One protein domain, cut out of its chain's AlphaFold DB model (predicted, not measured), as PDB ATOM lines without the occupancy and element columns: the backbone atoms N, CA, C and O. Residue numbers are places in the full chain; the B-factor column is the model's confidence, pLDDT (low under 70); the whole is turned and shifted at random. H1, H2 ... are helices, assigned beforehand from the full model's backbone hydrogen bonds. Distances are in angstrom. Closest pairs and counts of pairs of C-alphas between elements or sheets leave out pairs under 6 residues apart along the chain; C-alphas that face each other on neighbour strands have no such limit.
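What this domain is: This is residues 23 to 40, 64 to 136 and 185 to 215 of the 242 residues of the protein "PRA1 family protein" of Micromonas commoda (strain RCC299 / NOUM17 / CCMP2709) (UniProt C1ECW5). Two long helices, H6 and H7, run side by side in opposite ways as an arm, and H5 lies across the end of that arm where H6 begins and H7 ends. H1 is set off near the far end of H5, while the short helices H2, H3 and H4 sit on the winding stretch before H5. The printed part has 122 residues with seven named helices, H1 to H7 in chain order, and no named strand; the class is all helix. It is only just compact, close to loose, with a radius of gyration of the C-alphas of 16.2 A and spans of 53 by 39 by 29 A.

How they stand to each other: H1, residues 23 to 40, is close to but not clearly touching H5, residues 102 to 115; their closest C-alphas, of Leu 28 and Val 103, are 7.8 A apart. H2, residues 73 to 76, only just touches H6, residues 117 to 133, with 3 pairs of C-alphas within 8 A and residues 117 to 118 of H6 alone; the closest C-alphas, of Leu 76 and Leu 117, are 7.2 A apart. H3, residues 83 to 87, and H4, residues 92 to 95, touch no helix. H5 touches residues 201 to 206 alone of H7, residues 185 to 206, with the C-alphas of Leu 109 and Gly 204 closest at 4.4 A; at 73 degrees they are only just about perpendicular. H6 and H7 touch, closest at the C-alphas of Phe 128 and Gly 192, 5.1 A, at a shallow tilt of 34.9 degrees, only just short of steep, opposite ways. Every O i to N i+4 pair is within hydrogen-bond range in H1, H3, H5, H6 and H7; H2 and H4 are too short for one.

Where its parts are: H1 begins at C-alpha 23 (47.629, -4.334, -19.353) and is 25.6 A long. H5 measures 19.8 A, H6 24.1 A and H7 31.3 A, ending at C-alpha 206 (28.951, 15.136, -24.125).

The domain as a whole: Residues 41 to 63 and 137 to 184 are not printed, with C-alpha gaps of 12.6 A and 9.8 A. Of the links printed whole, none is long. Mean pLDDT of the printed part is 81.9; 27 residues are under 70, among them 35 to 40, 64 to 71 and 212 to 215.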
ATOM      1  N   VAL A  23      46.835  -5.440 -19.917       75.31
ATOM      2  CA  VAL A  23      47.629  -4.334 -19.353       75.31
ATOM      3  C   VAL A  23      46.915  -2.992 -19.517       75.31
ATOM      4  O   VAL A  23      46.801  -2.242 -18.544       75.31
ATOM      5  N   ASP A  24      46.393  -2.703 -20.710       71.25
ATOM      6  CA  ASP A  24      45.651  -1.472 -20.991       71.25
ATOM      7  C   ASP A  24      44.363  -1.398 -20.158       71.25
ATOM      8  O   ASP A  24      44.019  -0.337 -19.632       71.25
ATOM      9  N   THR A  25      43.683  -2.531 -19.966       65.38
ATOM     10  CA  THR A  25      42.477  -2.630 -19.132       65.38
ATOM     11  C   THR A  25      42.804  -2.347 -17.665       65.38
ATOM     12  O   THR A  25      42.169  -1.488 -17.055       65.38
ATOM     13  N   HIS A  26      43.865  -2.944 -17.118       69.00
ATOM     14  CA  HIS A  26      44.312  -2.673 -15.747       69.00
ATOM     15  C   HIS A  26      44.853  -1.249 -15.550       69.00
ATOM     16  O   HIS A  26      44.696  -0.646 -14.483       69.00
ATOM     17  N   ALA A  27      45.511  -0.668 -16.555       72.69
ATOM     18  CA  ALA A  27      45.938   0.730 -16.517       72.69
ATOM     19  C   ALA A  27      44.729   1.676 -16.461       72.69
ATOM     20  O   ALA A  27      44.718   2.635 -15.679       72.69
ATOM     21  N   LEU A  28      43.690   1.363 -17.236       65.75
ATOM     22  CA  LEU A  28      42.432   2.095 -17.271       65.75
ATOM     23  C   LEU A  28      41.671   1.972 -15.942       65.75
ATOM     24  O   LEU A  28      41.239   2.987 -15.399       65.75
ATOM     25  N   GLU A  29      41.590   0.771 -15.363       68.44
ATOM     26  CA  GLU A  29      41.008   0.519 -14.035       68.44
ATOM     27  C   GLU A  29      41.714   1.322 -12.936       68.44
ATOM     28  O   GLU A  29      41.061   2.002 -12.143       68.44
ATOM     29  N   ARG A  30      43.055   1.334 -12.921       72.19
ATOM     30  CA  ARG A  30      43.840   2.139 -11.965       72.19
ATOM     31  C   ARG A  30      43.627   3.639 -12.154       72.19
ATOM     32  O   ARG A  30      43.625   4.397 -11.184       72.19
ATOM     33  N   HIS A  31      43.485   4.104 -13.393       67.25
ATOM     34  CA  HIS A  31      43.195   5.508 -13.678       67.25
ATOM     35  C   HIS A  31      41.782   5.899 -13.215       67.25
ATOM     36  O   HIS A  31      41.596   6.936 -12.579       67.25
ATOM     37  N   VAL A  32      40.799   5.028 -13.450       64.06
ATOM     38  CA  VAL A  32      39.429   5.167 -12.946       64.06
ATOM     39  C   VAL A  32      39.392   5.183 -11.419       64.06
ATOM     40  O   VAL A  32      38.728   6.043 -10.846       64.06
ATOM     41  N   ALA A  33      40.103   4.275 -10.748       67.94
ATOM     42  CA  ALA A  33      40.159   4.215  -9.289       67.94
ATOM     43  C   ALA A  33      40.707   5.522  -8.695       67.94
ATOM     44  O   ALA A  33      40.113   6.074  -7.769       67.94
ATOM     45  N   ARG A  34      41.769   6.079  -9.298       70.12
ATOM     46  CA  ARG A  34      42.315   7.397  -8.931       70.12
ATOM     47  C   ARG A  34      41.308   8.526  -9.144       70.12
ATOM     48  O   ARG A  34      41.152   9.369  -8.266       70.12
ATOM     49  N   MET A  35      40.582   8.531 -10.264       62.97
ATOM     50  CA  MET A  35      39.516   9.513 -10.499       62.97
ATOM     51  C   MET A  35      38.357   9.380  -9.502       62.97
ATOM     52  O   MET A  35      37.832  10.389  -9.040       62.97
ATOM     53  N   ASN A  36      37.949   8.158  -9.155       63.72
ATOM     54  CA  ASN A  36      36.904   7.926  -8.157       63.72
ATOM     55  C   ASN A  36      37.348   8.424  -6.772       63.72
ATOM     56  O   ASN A  36      36.560   9.075  -6.092       63.72
ATOM     57  N   ALA A  37      38.611   8.197  -6.396       67.50
ATOM     58  CA  ALA A  37      39.195   8.715  -5.159       67.50
ATOM     59  C   ALA A  37      39.277  10.253  -5.147       67.50
ATOM     60  O   ALA A  37      38.905  10.878  -4.156       67.50
ATOM     61  N   ALA A  38      39.675  10.879  -6.261       65.31
ATOM     62  CA  ALA A  38      39.708  12.338  -6.397       65.31
ATOM     63  C   ALA A  38      38.305  12.975  -6.330       65.31
ATOM     64  O   ALA A  38      38.114  14.022  -5.719       65.31
ATOM     65  N   ASN A  39      37.294  12.328  -6.916       58.19
ATOM     66  CA  ASN A  39      35.906  12.786  -6.807       58.19
ATOM     67  C   ASN A  39      35.347  12.612  -5.385       58.19
ATOM     68  O   ASN A  39      34.488  13.392  -4.974       58.19
ATOM     69  N   ALA A  40      35.800  11.599  -4.640       60.06
ATOM     70  CA  ALA A  40      35.429  11.414  -3.239       60.06
ATOM     71  C   ALA A  40      36.025  12.523  -2.355       60.06
ATOM     72  O   ALA A  40      35.285  13.159  -1.608       60.06
ATOM     73  N   TYR A  64      32.824   3.210 -10.855       52.50
ATOM     74  CA  TYR A  64      32.770   3.109 -12.304       52.50
ATOM     75  C   TYR A  64      33.430   1.791 -12.735       52.50
ATOM     76  O   TYR A  64      34.630   1.616 -12.544       52.50
ATOM     77  N   ALA A  65      32.636   0.877 -13.287       54.72
ATOM     78  CA  ALA A  65      33.085  -0.371 -13.888       54.72
ATOM     79  C   ALA A  65      32.639  -0.365 -15.351       54.72
ATOM     80  O   ALA A  65      31.452  -0.162 -15.616       54.72
ATOM     81  N   TYR A  66      33.579  -0.564 -16.279       58.91
ATOM     82  CA  TYR A  66      33.278  -0.672 -17.705       58.91
ATOM     83  C   TYR A  66      32.323  -1.850 -17.927       58.91
ATOM     84  O   TYR A  66      32.710  -3.001 -17.730       58.91
ATOM     85  N   LYS A  67      31.065  -1.573 -18.289       62.44
ATOM     86  CA  LYS A  67      30.023  -2.609 -18.429       62.44
ATOM     87  C   LYS A  67      29.669  -2.945 -19.868       62.44
ATOM     88  O   LYS A  67      29.061  -3.987 -20.085       62.44
ATOM     89  N   MET A  68      30.066  -2.132 -20.847       61.75
ATOM     90  CA  MET A  68      29.810  -2.432 -22.260       61.75
ATOM     91  C   MET A  68      30.361  -3.795 -22.735       61.75
ATOM     92  O   MET A  68      29.676  -4.425 -23.537       61.75
ATOM     93  N   PRO A  69      31.500  -4.324 -22.231       62.91
ATOM     94  CA  PRO A  69      31.948  -5.681 -22.575       62.91
ATOM     95  C   PRO A  69      31.051  -6.805 -22.027       62.91
ATOM     96  O   PRO A  69      31.164  -7.941 -22.469       62.91
ATOM     97  N   TYR A  70      30.170  -6.500 -21.069       64.81
ATOM     98  CA  TYR A  70      29.356  -7.467 -20.327       64.81
ATOM     99  C   TYR A  70      27.849  -7.223 -20.501       64.81
ATOM    100  O   TYR A  70      27.056  -7.587 -19.633       64.81
ATOM    101  N   VAL A  71      27.439  -6.566 -21.591       69.81
ATOM    102  CA  VAL A  71      26.021  -6.300 -21.873       69.81
ATOM    103  C   VAL A  71      25.295  -7.621 -22.107       69.81
ATOM    104  O   VAL A  71      25.603  -8.362 -23.037       69.81
ATOM    105  N   THR A  72      24.303  -7.904 -21.267       78.06
ATOM    106  CA  THR A  72      23.484  -9.114 -21.364       78.06
ATOM    107  C   THR A  72      22.173  -8.850 -22.107       78.06
ATOM    108  O   THR A  72      21.714  -7.713 -22.237       78.06
ATOM    109  N   VAL A  73      21.484  -9.915 -22.531       80.31
ATOM    110  CA  VAL A  73      20.133  -9.817 -23.122       80.31
ATOM    111  C   VAL A  73      19.131  -9.170 -22.150       80.31
ATOM    112  O   VAL A  73      18.186  -8.504 -22.573       80.31
ATOM    113  N   ASN A  74      19.348  -9.298 -20.838       78.81
ATOM    114  CA  ASN A  74      18.513  -8.652 -19.824       78.81
ATOM    115  C   ASN A  74      18.729  -7.136 -19.774       78.81
ATOM    116  O   ASN A  74      17.768  -6.389 -19.590       78.81
ATOM    117  N   ASP A  75      19.948  -6.664 -20.034       75.06
ATOM    118  CA  ASP A  75      20.224  -5.233 -20.179       75.06
ATOM    119  C   ASP A  75      19.553  -4.677 -21.437       75.06
ATOM    120  O   ASP A  75      19.031  -3.556 -21.431       75.06
ATOM    121  N   LEU A  76      19.440  -5.499 -22.490       75.31
ATOM    122  CA  LEU A  76      18.592  -5.163 -23.624       75.31
ATOM    123  C   LEU A  76      17.108  -5.066 -23.216       75.31
ATOM    124  O   LEU A  76      16.373  -4.255 -23.752       75.31
ATOM    125  N   LYS A  77      16.608  -5.760 -22.205       80.19
ATOM    126  CA  LYS A  77      15.194  -5.601 -21.805       80.19
ATOM    127  C   LYS A  77      14.930  -4.384 -20.909       80.19
ATOM    128  O   LYS A  77      13.783  -4.120 -20.552       80.19
ATOM    129  N   LYS A  78      15.960  -3.603 -20.565       80.12
ATOM    130  CA  LYS A  78      15.828  -2.419 -19.707       80.12
ATOM    131  C   LYS A  78      14.890  -1.367 -20.318       80.12
ATOM    132  O   LYS A  78      15.082  -0.928 -21.453       80.12
ATOM    133  N   ARG A  79      13.907  -0.919 -19.528       83.44
ATOM    134  CA  ARG A  79      12.954   0.138 -19.910       83.44
ATOM    135  C   ARG A  79      13.677   1.464 -20.172       83.44
ATOM    136  O   ARG A  79      14.645   1.795 -19.485       83.44
ATOM    137  N   SER A  80      13.188   2.233 -21.144       86.31
ATOM    138  CA  SER A  80      13.642   3.607 -21.368       86.31
ATOM    139  C   SER A  80      13.326   4.489 -20.158       86.31
ATOM    140  O   SER A  80      12.290   4.342 -19.503       86.31
ATOM    141  N   LYS A  81      14.235   5.414 -19.852       87.19
ATOM    142  CA  LYS A  81      14.000   6.463 -18.860       87.19
ATOM    143  C   LYS A  81      13.187   7.603 -19.472       87.19
ATOM    144  O   LYS A  81      13.062   7.707 -20.694       87.19
ATOM    145  N   GLY A  82      12.642   8.481 -18.631       85.75
ATOM    146  CA  GLY A  82      11.874   9.634 -19.103       85.75
ATOM    147  C   GLY A  82      12.709  10.555 -20.002       85.75
ATOM    148  O   GLY A  82      13.872  10.822 -19.712       85.75
ATOM    149  N   TRP A  83      12.113  11.092 -21.071       86.62
ATOM    150  CA  TRP A  83      12.815  11.951 -22.039       86.62
ATOM    151  C   TRP A  83      13.448  13.202 -21.416       86.62
ATOM    152  O   TRP A  83      14.520  13.615 -21.840       86.62
ATOM    153  N   ARG A  84      12.840  13.758 -20.360       83.25
ATOM    154  CA  ARG A  84      13.420  14.869 -19.584       83.25
ATOM    155  C   ARG A  84      14.709  14.481 -18.865       83.25
ATOM    156  O   ARG A  84      15.628  15.286 -18.804       83.25
ATOM    157  N   GLU A  85      14.791  13.254 -18.348       83.69
ATOM    158  CA  GLU A  85      16.010  12.716 -17.733       83.69
ATOM    159  C   GLU A  85      17.043  12.332 -18.795       83.69
ATOM    160  O   GLU A  85      18.240  12.484 -18.579       83.69
ATOM    161  N   PHE A  86      16.602  11.839 -19.953       85.25
ATOM    162  CA  PHE A  86      17.491  11.498 -21.059       85.25
ATOM    163  C   PHE A  86      18.155  12.742 -21.667       85.25
ATOM    164  O   PHE A  86      19.367  12.751 -21.834       85.25
ATOM    165  N   LEU A  87      17.390  13.800 -21.927       84.75
ATOM    166  CA  LEU A  87      17.884  15.028 -22.560       84.75
ATOM    167  C   LEU A  87      18.336  16.101 -21.559       84.75
ATOM    168  O   LEU A  87      18.846  17.137 -21.971       84.75
ATOM    169  N   CYS A  88      18.101  15.900 -20.257       76.31
ATOM    170  CA  CYS A  88      18.366  16.879 -19.197       76.31
ATOM    171  C   CYS A  88      17.926  18.313 -19.557       76.31
ATOM    172  O   CYS A  88      18.678  19.276 -19.376       76.31
ATOM    173  N   THR A  89      16.691  18.455 -20.051       70.62
ATOM    174  CA  THR A  89      16.149  19.719 -20.593       70.62
ATOM    175  C   THR A  89      16.166  20.879 -19.601       70.62
ATOM    176  O   THR A  89      16.140  22.033 -20.009       70.62
ATOM    177  N   ASP A  90      16.201  20.576 -18.304       69.19
ATOM    178  CA  ASP A  90      16.089  21.573 -17.241       69.19
ATOM    179  C   ASP A  90      17.436  22.272 -16.947       69.19
ATOM    180  O   ASP A  90      17.447  23.408 -16.481       69.19
ATOM    181  N   PHE A  91      18.579  21.632 -17.243       73.44
ATOM    182  CA  PHE A  91      19.916  22.178 -16.959       73.44
ATOM    183  C   PHE A  91      20.950  21.798 -18.028       73.44
ATOM    184  O   PHE A  91      21.923  21.094 -17.737       73.44
ATOM    185  N   LEU A  92      20.781  22.278 -19.263       76.00
ATOM    186  CA  LEU A  92      21.661  21.924 -20.388       76.00
ATOM    187  C   LEU A  92      23.145  22.234 -20.115       76.00
ATOM    188  O   LEU A  92      23.989  21.352 -20.265       76.00
ATOM    189  N   SER A  93      23.468  23.435 -19.623       74.94
ATOM    190  CA  SER A  93      24.857  23.861 -19.365       74.94
ATOM    191  C   SER A  93      25.547  23.110 -18.222       74.94
ATOM    192  O   SER A  93      26.773  23.026 -18.184       74.94
ATOM    193  N   LYS A  94      24.774  22.551 -17.283       76.19
ATOM    194  CA  LYS A  94      25.304  21.735 -16.177       76.19
ATOM    195  C   LYS A  94      25.342  20.246 -16.515       76.19
ATOM    196  O   LYS A  94      26.120  19.520 -15.906       76.19
ATOM    197  N   SER A  95      24.523  19.798 -17.468       79.62
ATOM    198  CA  SER A  95      24.366  18.381 -17.827       79.62
ATOM    199  C   SER A  95      25.225  17.958 -19.017       79.62
ATOM    200  O   SER A  95      25.566  16.782 -19.125       79.62
ATOM    201  N   TYR A  96      25.614  18.899 -19.880       87.50
ATOM    202  CA  TYR A  96      26.494  18.655 -21.022       87.50
ATOM    203  C   TYR A  96      27.818  19.409 -20.875       87.50
ATOM    204  O   TYR A  96      27.896  20.476 -20.271       87.50
ATOM    205  N   GLY A  97      28.889  18.849 -21.427       86.75
ATOM    206  CA  GLY A  97      30.169  19.536 -21.549       86.75
ATOM    207  C   GLY A  97      31.213  18.684 -22.253       86.75
ATOM    208  O   GLY A  97      31.118  17.458 -22.269       86.75
ATOM    209  N   PHE A  98      32.243  19.325 -22.800       89.06
ATOM    210  CA  PHE A  98      33.302  18.615 -23.511       89.06
ATOM    211  C   PHE A  98      34.082  17.660 -22.582       89.06
ATOM    212  O   PHE A  98      34.271  17.959 -21.392       89.06
ATOM    213  N   PRO A  99      34.481  16.476 -23.079       88.25
ATOM    214  CA  PRO A  99      35.336  15.565 -22.331       88.25
ATOM    215  C   PRO A  99      36.730  16.175 -22.164       88.25
ATOM    216  O   PRO A  99      37.238  16.837 -23.065       88.25
ATOM    217  N   ARG A 100      37.371  15.930 -21.018       81.62
ATOM    218  CA  ARG A 100      38.731  16.441 -20.744       81.62
ATOM    219  C   ARG A 100      39.838  15.637 -21.444       81.62
ATOM    220  O   ARG A 100      40.998  16.020 -21.389       81.62
ATOM    221  N   GLY A 101      39.485  14.517 -22.076       84.12
ATOM    222  CA  GLY A 101      40.391  13.641 -22.816       84.12
ATOM    223  C   GLY A 101      39.711  12.336 -23.240       84.12
ATOM    224  O   GLY A 101      38.551  12.091 -22.899       84.12
ATOM    225  N   TYR A 102      40.441  11.476 -23.957       81.38
ATOM    226  CA  TYR A 102      39.916  10.213 -24.500       81.38
ATOM    227  C   TYR A 102      39.359   9.272 -23.420       81.38
ATOM    228  O   TYR A 102      38.279   8.706 -23.578       81.38
ATOM    229  N   VAL A 103      40.057   9.146 -22.287       80.94
ATOM    230  CA  VAL A 103      39.630   8.270 -21.184       80.94
ATOM    231  C   VAL A 103      38.314   8.747 -20.562       80.94
ATOM    232  O   VAL A 103      37.431   7.933 -20.299       80.94
ATOM    233  N   ASP A 104      38.146  10.062 -20.388       80.44
ATOM    234  CA  ASP A 104      36.900  10.666 -19.896       80.44
ATOM    235  C   ASP A 104      35.762  10.505 -20.921       80.44
ATOM    236  O   ASP A 104      34.655  10.114 -20.558       80.44
ATOM    237  N   ALA A 105      36.038  10.696 -22.216       86.81
ATOM    238  CA  ALA A 105      35.059  10.472 -23.282       86.81
ATOM    239  C   ALA A 105      34.556   9.019 -23.312       86.81
ATOM    240  O   ALA A 105      33.345   8.782 -23.294       86.81
ATOM    241  N   LYS A 106      35.476   8.045 -23.289       84.94
ATOM    242  CA  LYS A 106      35.152   6.610 -23.244       84.94
ATOM    243  C   LYS A 106      34.342   6.271 -21.993       84.94
ATOM    244  O   LYS A 106      33.366   5.531 -22.078       84.94
ATOM    245  N   ARG A 107      34.717   6.847 -20.847       82.75
ATOM    246  CA  ARG A 107      34.027   6.657 -19.567       82.75
ATOM    247  C   ARG A 107      32.577   7.140 -19.613       82.75
ATOM    248  O   ARG A 107      31.663   6.422 -19.208       82.75
ATOM    249  N   ARG A 108      32.367   8.365 -20.098       87.00
ATOM    250  CA  ARG A 108      31.031   8.959 -20.238       87.00
ATOM    251  C   ARG A 108      30.178   8.151 -21.201       87.00
ATOM    252  O   ARG A 108      29.047   7.819 -20.858       87.00
ATOM    253  N   LEU A 109      30.742   7.767 -22.347       89.75
ATOM    254  CA  LEU A 109      30.045   6.970 -23.346       89.75
ATOM    255  C   LEU A 109      29.561   5.637 -22.768       89.75
ATOM    256  O   LEU A 109      28.381   5.338 -22.887       89.75
ATOM    257  N   ASP A 110      30.428   4.871 -22.109       86.25
ATOM    258  CA  ASP A 110      30.094   3.557 -21.544       86.25
ATOM    259  C   ASP A 110      29.071   3.656 -20.392       86.25
ATOM    260  O   ASP A 110      28.075   2.927 -20.387       86.25
ATOM    261  N   SER A 111      29.221   4.637 -19.490       83.75
ATOM    262  CA  SER A 111      28.231   4.891 -18.431       83.75
ATOM    263  C   SER A 111      26.863   5.257 -19.009       83.75
ATOM    264  O   SER A 111      25.840   4.688 -18.621       83.75
ATOM    265  N   ASN A 112      26.833   6.206 -19.949       89.38
ATOM    266  CA  ASN A 112      25.592   6.708 -20.530       89.38
ATOM    267  C   ASN A 112      24.942   5.663 -21.449       89.38
ATOM    268  O   ASN A 112      23.718   5.540 -21.446       89.38
ATOM    269  N   ALA A 113      25.728   4.894 -22.210       87.44
ATOM    270  CA  ALA A 113      25.255   3.798 -23.060       87.44
ATOM    271  C   ALA A 113      24.489   2.756 -22.244       87.44
ATOM    272  O   ALA A 113      23.359   2.417 -22.592       87.44
ATOM    273  N   PHE A 114      25.051   2.319 -21.117       84.25
ATOM    274  CA  PHE A 114      24.395   1.363 -20.229       84.25
ATOM    275  C   PHE A 114      23.189   1.970 -19.493       84.25
ATOM    276  O   PHE A 114      22.153   1.325 -19.280       84.25
ATOM    277  N   GLU A 115      23.297   3.230 -19.072       84.25
ATOM    278  CA  GLU A 115      22.231   3.888 -18.330       84.25
ATOM    279  C   GLU A 115      20.983   4.121 -19.192       84.25
ATOM    280  O   GLU A 115      19.877   3.793 -18.743       84.25
ATOM    281  N   TYR A 116      21.173   4.591 -20.428       88.06
ATOM    282  CA  TYR A 116      20.124   5.033 -21.353       88.06
ATOM    283  C   TYR A 116      19.928   4.105 -22.558       88.06
ATOM    284  O   TYR A 116      19.366   4.520 -23.570       88.06
ATOM    285  N   LEU A 117      20.334   2.835 -22.455       89.62
ATOM    286  CA  LEU A 117      20.255   1.865 -23.553       89.62
ATOM    287  C   LEU A 117      18.853   1.762 -24.181       89.62
ATOM    288  O   LEU A 117      18.723   1.622 -25.397       89.62
ATOM    289  N   GLY A 118      17.798   1.844 -23.363       88.12
ATOM    290  CA  GLY A 118      16.413   1.850 -23.842       88.12
ATOM    291  C   GLY A 118      16.044   3.123 -24.617       88.12
ATOM    292  O   GLY A 118      15.343   3.048 -25.622       88.12
ATOM    293  N   ASN A 119      16.543   4.291 -24.199       93.50
ATOM    294  CA  ASN A 119      16.325   5.553 -24.912       93.50
ATOM    295  C   ASN A 119      17.077   5.583 -26.242       93.50
ATOM    296  O   ASN A 119      16.489   5.972 -27.244       93.50
ATOM    297  N   TYR A 120      18.333   5.127 -26.276       93.44
ATOM    298  CA  TYR A 120      19.090   5.058 -27.527       93.44
ATOM    299  C   TYR A 120      18.411   4.160 -28.551       93.44
ATOM    300  O   TYR A 120      18.309   4.540 -29.710       93.44
ATOM    301  N   ARG A 121      17.851   3.022 -28.133       93.12
ATOM    302  CA  ARG A 121      17.085   2.165 -29.044       93.12
ATOM    303  C   ARG A 121      15.833   2.835 -29.592       93.12
ATOM    304  O   ARG A 121      15.571   2.712 -30.782       93.12
ATOM    305  N   ALA A 122      15.114   3.595 -28.767       93.19
ATOM    306  CA  ALA A 122      13.994   4.397 -29.251       93.19
ATOM    307  C   ALA A 122      14.453   5.471 -30.255       93.19
ATOM    308  O   ALA A 122      13.837   5.625 -31.303       93.19
ATOM    309  N   VAL A 123      15.552   6.181 -29.977       94.31
ATOM    310  CA  VAL A 123      16.115   7.197 -30.885       94.31
ATOM    311  C   VAL A 123      16.536   6.579 -32.219       94.31
ATOM    312  O   VAL A 123      16.141   7.089 -33.263       94.31
ATOM    313  N   VAL A 124      17.275   5.466 -32.193       95.25
ATOM    314  CA  VAL A 124      17.665   4.712 -33.397       95.25
ATOM    315  C   VAL A 124      16.422   4.318 -34.191       95.25
ATOM    316  O   VAL A 124      16.360   4.569 -35.390       95.25
ATOM    317  N   PHE A 125      15.397   3.777 -33.526       95.06
ATOM    318  CA  PHE A 125      14.139   3.420 -34.176       95.06
ATOM    319  C   PHE A 125      13.473   4.623 -34.859       95.06
ATOM    320  O   PHE A 125      13.114   4.525 -36.027       95.06
ATOM    321  N   PHE A 126      13.352   5.769 -34.179       95.69
ATOM    322  CA  PHE A 126      12.758   6.971 -34.773       95.69
ATOM    323  C   PHE A 126      13.574   7.521 -35.946       95.69
ATOM    324  O   PHE A 126      12.989   7.954 -36.935       95.69
ATOM    325  N   ILE A 127      14.907   7.473 -35.871       95.62
ATOM    326  CA  ILE A 127      15.784   7.873 -36.980       95.62
ATOM    327  C   ILE A 127      15.557   6.957 -38.183       95.62
ATOM    328  O   ILE A 127      15.333   7.449 -39.287       95.62
ATOM    329  N   PHE A 128      15.556   5.638 -37.984       94.69
ATOM    330  CA  PHE A 128      15.285   4.685 -39.061       94.69
ATOM    331  C   PHE A 128      13.875   4.850 -39.634       94.69
ATOM    332  O   PHE A 128      13.719   4.856 -40.851       94.69
ATOM    333  N   ALA A 129      12.865   5.062 -38.789       95.31
ATOM    334  CA  ALA A 129      11.502   5.337 -39.231       95.31
ATOM    335  C   ALA A 129      11.434   6.612 -40.088       95.31
ATOM    336  O   ALA A 129      10.812   6.596 -41.145       95.31
ATOM    337  N   ALA A 130      12.122   7.687 -39.692       95.50
ATOM    338  CA  ALA A 130      12.182   8.927 -40.464       95.50
ATOM    339  C   ALA A 130      12.922   8.752 -41.803       95.50
ATOM    340  O   ALA A 130      12.471   9.253 -42.834       95.50
ATOM    341  N   VAL A 131      14.036   8.014 -41.818       94.31
ATOM    342  CA  VAL A 131      14.780   7.711 -43.053       94.31
ATOM    343  C   VAL A 131      13.929   6.880 -44.017       94.31
ATOM    344  O   VAL A 131      13.878   7.191 -45.207       94.31
ATOM    345  N   LEU A 132      13.234   5.857 -43.513       93.19
ATOM    346  CA  LEU A 132      12.375   4.983 -44.316       93.19
ATOM    347  C   LEU A 132      11.092   5.682 -44.774       93.19
ATOM    348  O   LEU A 132      10.643   5.432 -45.889       93.19
ATOM    349  N   TYR A 133      10.549   6.606 -43.979       93.56
ATOM    350  CA  TYR A 133       9.424   7.451 -44.389       93.56
ATOM    351  C   TYR A 133       9.765   8.279 -45.636       93.56
ATOM    352  O   TYR A 133       8.975   8.353 -46.571       93.56
ATOM    353  N   ASN A 134      10.983   8.824 -45.697       92.75
ATOM    354  CA  ASN A 134      11.460   9.571 -46.864       92.75
ATOM    355  C   ASN A 134      11.820   8.674 -48.064       92.75
ATOM    356  O   ASN A 134      11.998   9.174 -49.175       92.75
ATOM    357  N   LYS A 135      11.970   7.358 -47.864       92.81
ATOM    358  CA  LYS A 135      12.355   6.384 -48.899       92.81
ATOM    359  C   LYS A 135      11.465   5.130 -48.822       92.81
ATOM    360  O   LYS A 135      11.955   4.058 -48.459       92.81
ATOM    361  N   PRO A 136      10.182   5.213 -49.219       92.44
ATOM    362  CA  PRO A 136       9.244   4.091 -49.101       92.44
ATOM    363  C   PRO A 136       9.656   2.876 -49.946       92.44
ATOM    364  O   PRO A 136       9.464   1.739 -49.520       92.44
ATOM    365  N   VAL A 185      18.089   0.467 -50.578       94.06
ATOM    366  CA  VAL A 185      18.124  -0.100 -49.212       94.06
ATOM    367  C   VAL A 185      19.467   0.163 -48.537       94.06
ATOM    368  O   VAL A 185      19.496   0.655 -47.410       94.06
ATOM    369  N   THR A 186      20.579  -0.093 -49.231       93.38
ATOM    370  CA  THR A 186      21.931   0.097 -48.680       93.38
ATOM    371  C   THR A 186      22.181   1.550 -48.287       93.38
ATOM    372  O   THR A 186      22.757   1.824 -47.236       93.38
ATOM    373  N   LEU A 187      21.691   2.491 -49.099       92.69
ATOM    374  CA  LEU A 187      21.803   3.922 -48.837       92.69
ATOM    375  C   LEU A 187      20.936   4.351 -47.641       92.69
ATOM    376  O   LEU A 187      21.367   5.137 -46.802       92.69
ATOM    377  N   ALA A 188      19.709   3.836 -47.533       94.56
ATOM    378  CA  ALA A 188      18.842   4.116 -46.389       94.56
ATOM    379  C   ALA A 188      19.433   3.552 -45.083       94.56
ATOM    380  O   ALA A 188      19.476   4.247 -44.066       94.56
ATOM    381  N   ALA A 189      19.951   2.322 -45.123       92.75
ATOM    382  CA  ALA A 189      20.598   1.686 -43.982       92.75
ATOM    383  C   ALA A 189      21.867   2.435 -43.545       92.75
ATOM    384  O   ALA A 189      22.084   2.626 -42.344       92.75
ATOM    385  N   SER A 190      22.680   2.909 -44.495       95.00
ATOM    386  CA  SER A 190      23.893   3.670 -44.188       95.00
ATOM    387  C   SER A 190      23.571   5.025 -43.554       95.00
ATOM    388  O   SER A 190      24.151   5.349 -42.517       95.00
ATOM    389  N   TYR A 191      22.590   5.773 -44.078       94.31
ATOM    390  CA  TYR A 191      22.134   7.023 -43.460       94.31
ATOM    391  C   TYR A 191      21.576   6.807 -42.054       94.31
ATOM    392  O   TYR A 191      21.971   7.514 -41.124       94.31
ATOM    393  N   GLY A 192      20.695   5.817 -41.881       95.06
ATOM    394  CA  GLY A 192      20.127   5.478 -40.577       95.06
ATOM    395  C   GLY A 192      21.213   5.150 -39.554       95.06
ATOM    396  O   GLY A 192      21.196   5.680 -38.442       95.06
ATOM    397  N   THR A 193      22.210   4.357 -39.956       95.38
ATOM    398  CA  THR A 193      23.346   3.973 -39.106       95.38
ATOM    399  C   THR A 193      24.245   5.164 -38.776       95.38
ATOM    400  O   THR A 193      24.596   5.362 -37.611       95.38
ATOM    401  N   LEU A 194      24.591   5.990 -39.768       96.62
ATOM    402  CA  LEU A 194      25.476   7.142 -39.594       96.62
ATOM    403  C   LEU A 194      24.863   8.178 -38.648       96.62
ATOM    404  O   LEU A 194      25.488   8.558 -37.658       96.62
ATOM    405  N   ILE A 195      23.621   8.594 -38.911       96.00
ATOM    406  CA  ILE A 195      22.923   9.597 -38.096       96.00
ATOM    407  C   ILE A 195      22.718   9.062 -36.676       96.00
ATOM    408  O   ILE A 195      23.011   9.760 -35.706       96.00
ATOM    409  N   SER A 196      22.293   7.803 -36.540       96.50
ATOM    410  CA  SER A 196      22.143   7.154 -35.234       96.50
ATOM    411  C   SER A 196      23.446   7.140 -34.441       96.50
ATOM    412  O   SER A 196      23.445   7.467 -33.253       96.50
ATOM    413  N   THR A 197      24.560   6.806 -35.094       95.50
ATOM    414  CA  THR A 197      25.884   6.778 -34.466       95.50
ATOM    415  C   THR A 197      26.292   8.173 -34.010       95.50
ATOM    416  O   THR A 197      26.657   8.342 -32.849       95.50
ATOM    417  N   ILE A 198      26.158   9.187 -34.872       96.38
ATOM    418  CA  ILE A 198      26.487  10.577 -34.531       96.38
ATOM    419  C   ILE A 198      25.664  11.042 -33.328       96.38
ATOM    420  O   ILE A 198      26.236  11.570 -32.377       96.38
ATOM    421  N   VAL A 199      24.348  10.815 -33.327       94.75
ATOM    422  CA  VAL A 199      23.463  11.245 -32.235       94.75
ATOM    423  C   VAL A 199      23.800  10.514 -30.934       94.75
ATOM    424  O   VAL A 199      23.981  11.159 -29.901       94.75
ATOM    425  N   CYS A 200      23.926   9.185 -30.967       94.56
ATOM    426  CA  CYS A 200      24.164   8.388 -29.762       94.56
ATOM    427  C   CYS A 200      25.554   8.634 -29.169       94.56
ATOM    428  O   CYS A 200      25.676   8.781 -27.953       94.56
ATOM    429  N   VAL A 201      26.594   8.717 -30.004       94.06
ATOM    430  CA  VAL A 201      27.968   8.971 -29.550       94.06
ATOM    431  C   VAL A 201      28.103  10.399 -29.040       94.06
ATOM    432  O   VAL A 201      28.609  10.593 -27.938       94.06
ATOM    433  N   THR A 202      27.596  11.394 -29.776       94.06
ATOM    434  CA  THR A 202      27.625  12.798 -29.335       94.06
ATOM    435  C   THR A 202      26.910  12.952 -27.998       94.06
ATOM    436  O   THR A 202      27.485  13.482 -27.047       94.06
ATOM    437  N   HIS A 203      25.694  12.412 -27.878       93.50
ATOM    438  CA  HIS A 203      24.949  12.439 -26.625       93.50
ATOM    439  C   HIS A 203      25.700  11.712 -25.496       93.50
ATOM    440  O   HIS A 203      25.853  12.259 -24.405       93.50
ATOM    441  N   GLY A 204      26.210  10.505 -25.753       90.50
ATOM    442  CA  GLY A 204      26.907   9.689 -24.761       90.50
ATOM    443  C   GLY A 204      28.229  10.285 -24.278       90.50
ATOM    444  O   GLY A 204      28.554  10.150 -23.101       90.50
ATOM    445  N   VAL A 205      28.976  10.970 -25.145       92.31
ATOM    446  CA  VAL A 205      30.265  11.593 -24.806       92.31
ATOM    447  C   VAL A 205      30.078  12.957 -24.140       92.31
ATOM    448  O   VAL A 205      30.768  13.272 -23.167       92.31
ATOM    449  N   MET A 206      29.154  13.780 -24.643       89.88
ATOM    450  CA  MET A 206      28.951  15.136 -24.125       89.88
ATOM    451  C   MET A 206      28.178  15.152 -22.809       89.88
ATOM    452  O   MET A 206      28.365  16.067 -22.005       89.88
ATOM    453  N   ARG A 207      27.320  14.158 -22.556       86.56
ATOM    454  CA  ARG A 207      26.559  14.091 -21.312       86.56
ATOM    455  C   ARG A 207      27.464  13.752 -20.129       86.56
ATOM    456  O   ARG A 207      28.152  12.730 -20.102       86.56
ATOM    457  N   ARG A 208      27.419  14.605 -19.112       83.56
ATOM    458  CA  ARG A 208      28.129  14.417 -17.849       83.56
ATOM    459  C   ARG A 208      27.509  13.283 -17.031       83.56
ATOM    460  O   ARG A 208      26.290  13.124 -16.998       83.56
ATOM    461  N   THR A 209      28.352  12.504 -16.355       77.31
ATOM    462  CA  THR A 209      27.918  11.371 -15.510       77.31
ATOM    463  C   THR A 209      27.375  11.819 -14.150       77.31
ATOM    464  O   THR A 209      26.640  11.083 -13.503       77.31
ATOM    465  N   ASP A 210      27.696  13.043 -13.736       69.00
ATOM    466  CA  ASP A 210      27.219  13.728 -12.533       69.00
ATOM    467  C   ASP A 210      26.027  14.664 -12.807       69.00
ATOM    468  O   ASP A 210      25.711  15.524 -11.985       69.00
ATOM    469  N   ALA A 211      25.358  14.515 -13.959       70.81
ATOM    470  CA  ALA A 211      24.247  15.383 -14.335       70.81
ATOM    471  C   ALA A 211      23.138  15.389 -13.255       70.81
ATOM    472  O   ALA A 211      22.734  14.324 -12.773       70.81
ATOM    473  N   PRO A 212      22.621  16.575 -12.874       65.50
ATOM    474  CA  PRO A 212      21.585  16.683 -11.855       65.50
ATOM    475  C   PRO A 212      20.304  15.971 -12.301       65.50
ATOM    476  O   PRO A 212      19.906  16.042 -13.465       65.50
ATOM    477  N   LYS A 213      19.633  15.299 -11.358       66.38
ATOM    478  CA  LYS A 213      18.324  14.683 -11.611       66.38
ATOM    479  C   LYS A 213      17.308  15.763 -12.018       66.38
ATOM    480  O   LYS A 213      17.381  16.881 -11.496       66.38
ATOM    481  N   PRO A 214      16.347  15.441 -12.904       64.31
ATOM    482  CA  PRO A 214      15.304  16.383 -13.295       64.31
ATOM    483  C   PRO A 214      14.553  16.888 -12.058       64.31
ATOM    484  O   PRO A 214      14.149  16.116 -11.184       64.31
ATOM    485  N   CYS A 215      14.388  18.204 -11.973       61.91
ATOM    486  CA  CYS A 215      13.794  18.874 -10.825       61.91
ATOM    487  C   CYS A 215      12.328  19.196 -11.128       61.91
ATOM    488  O   CYS A 215      11.972  20.248 -11.653       61.91
TER     489      CYS A 215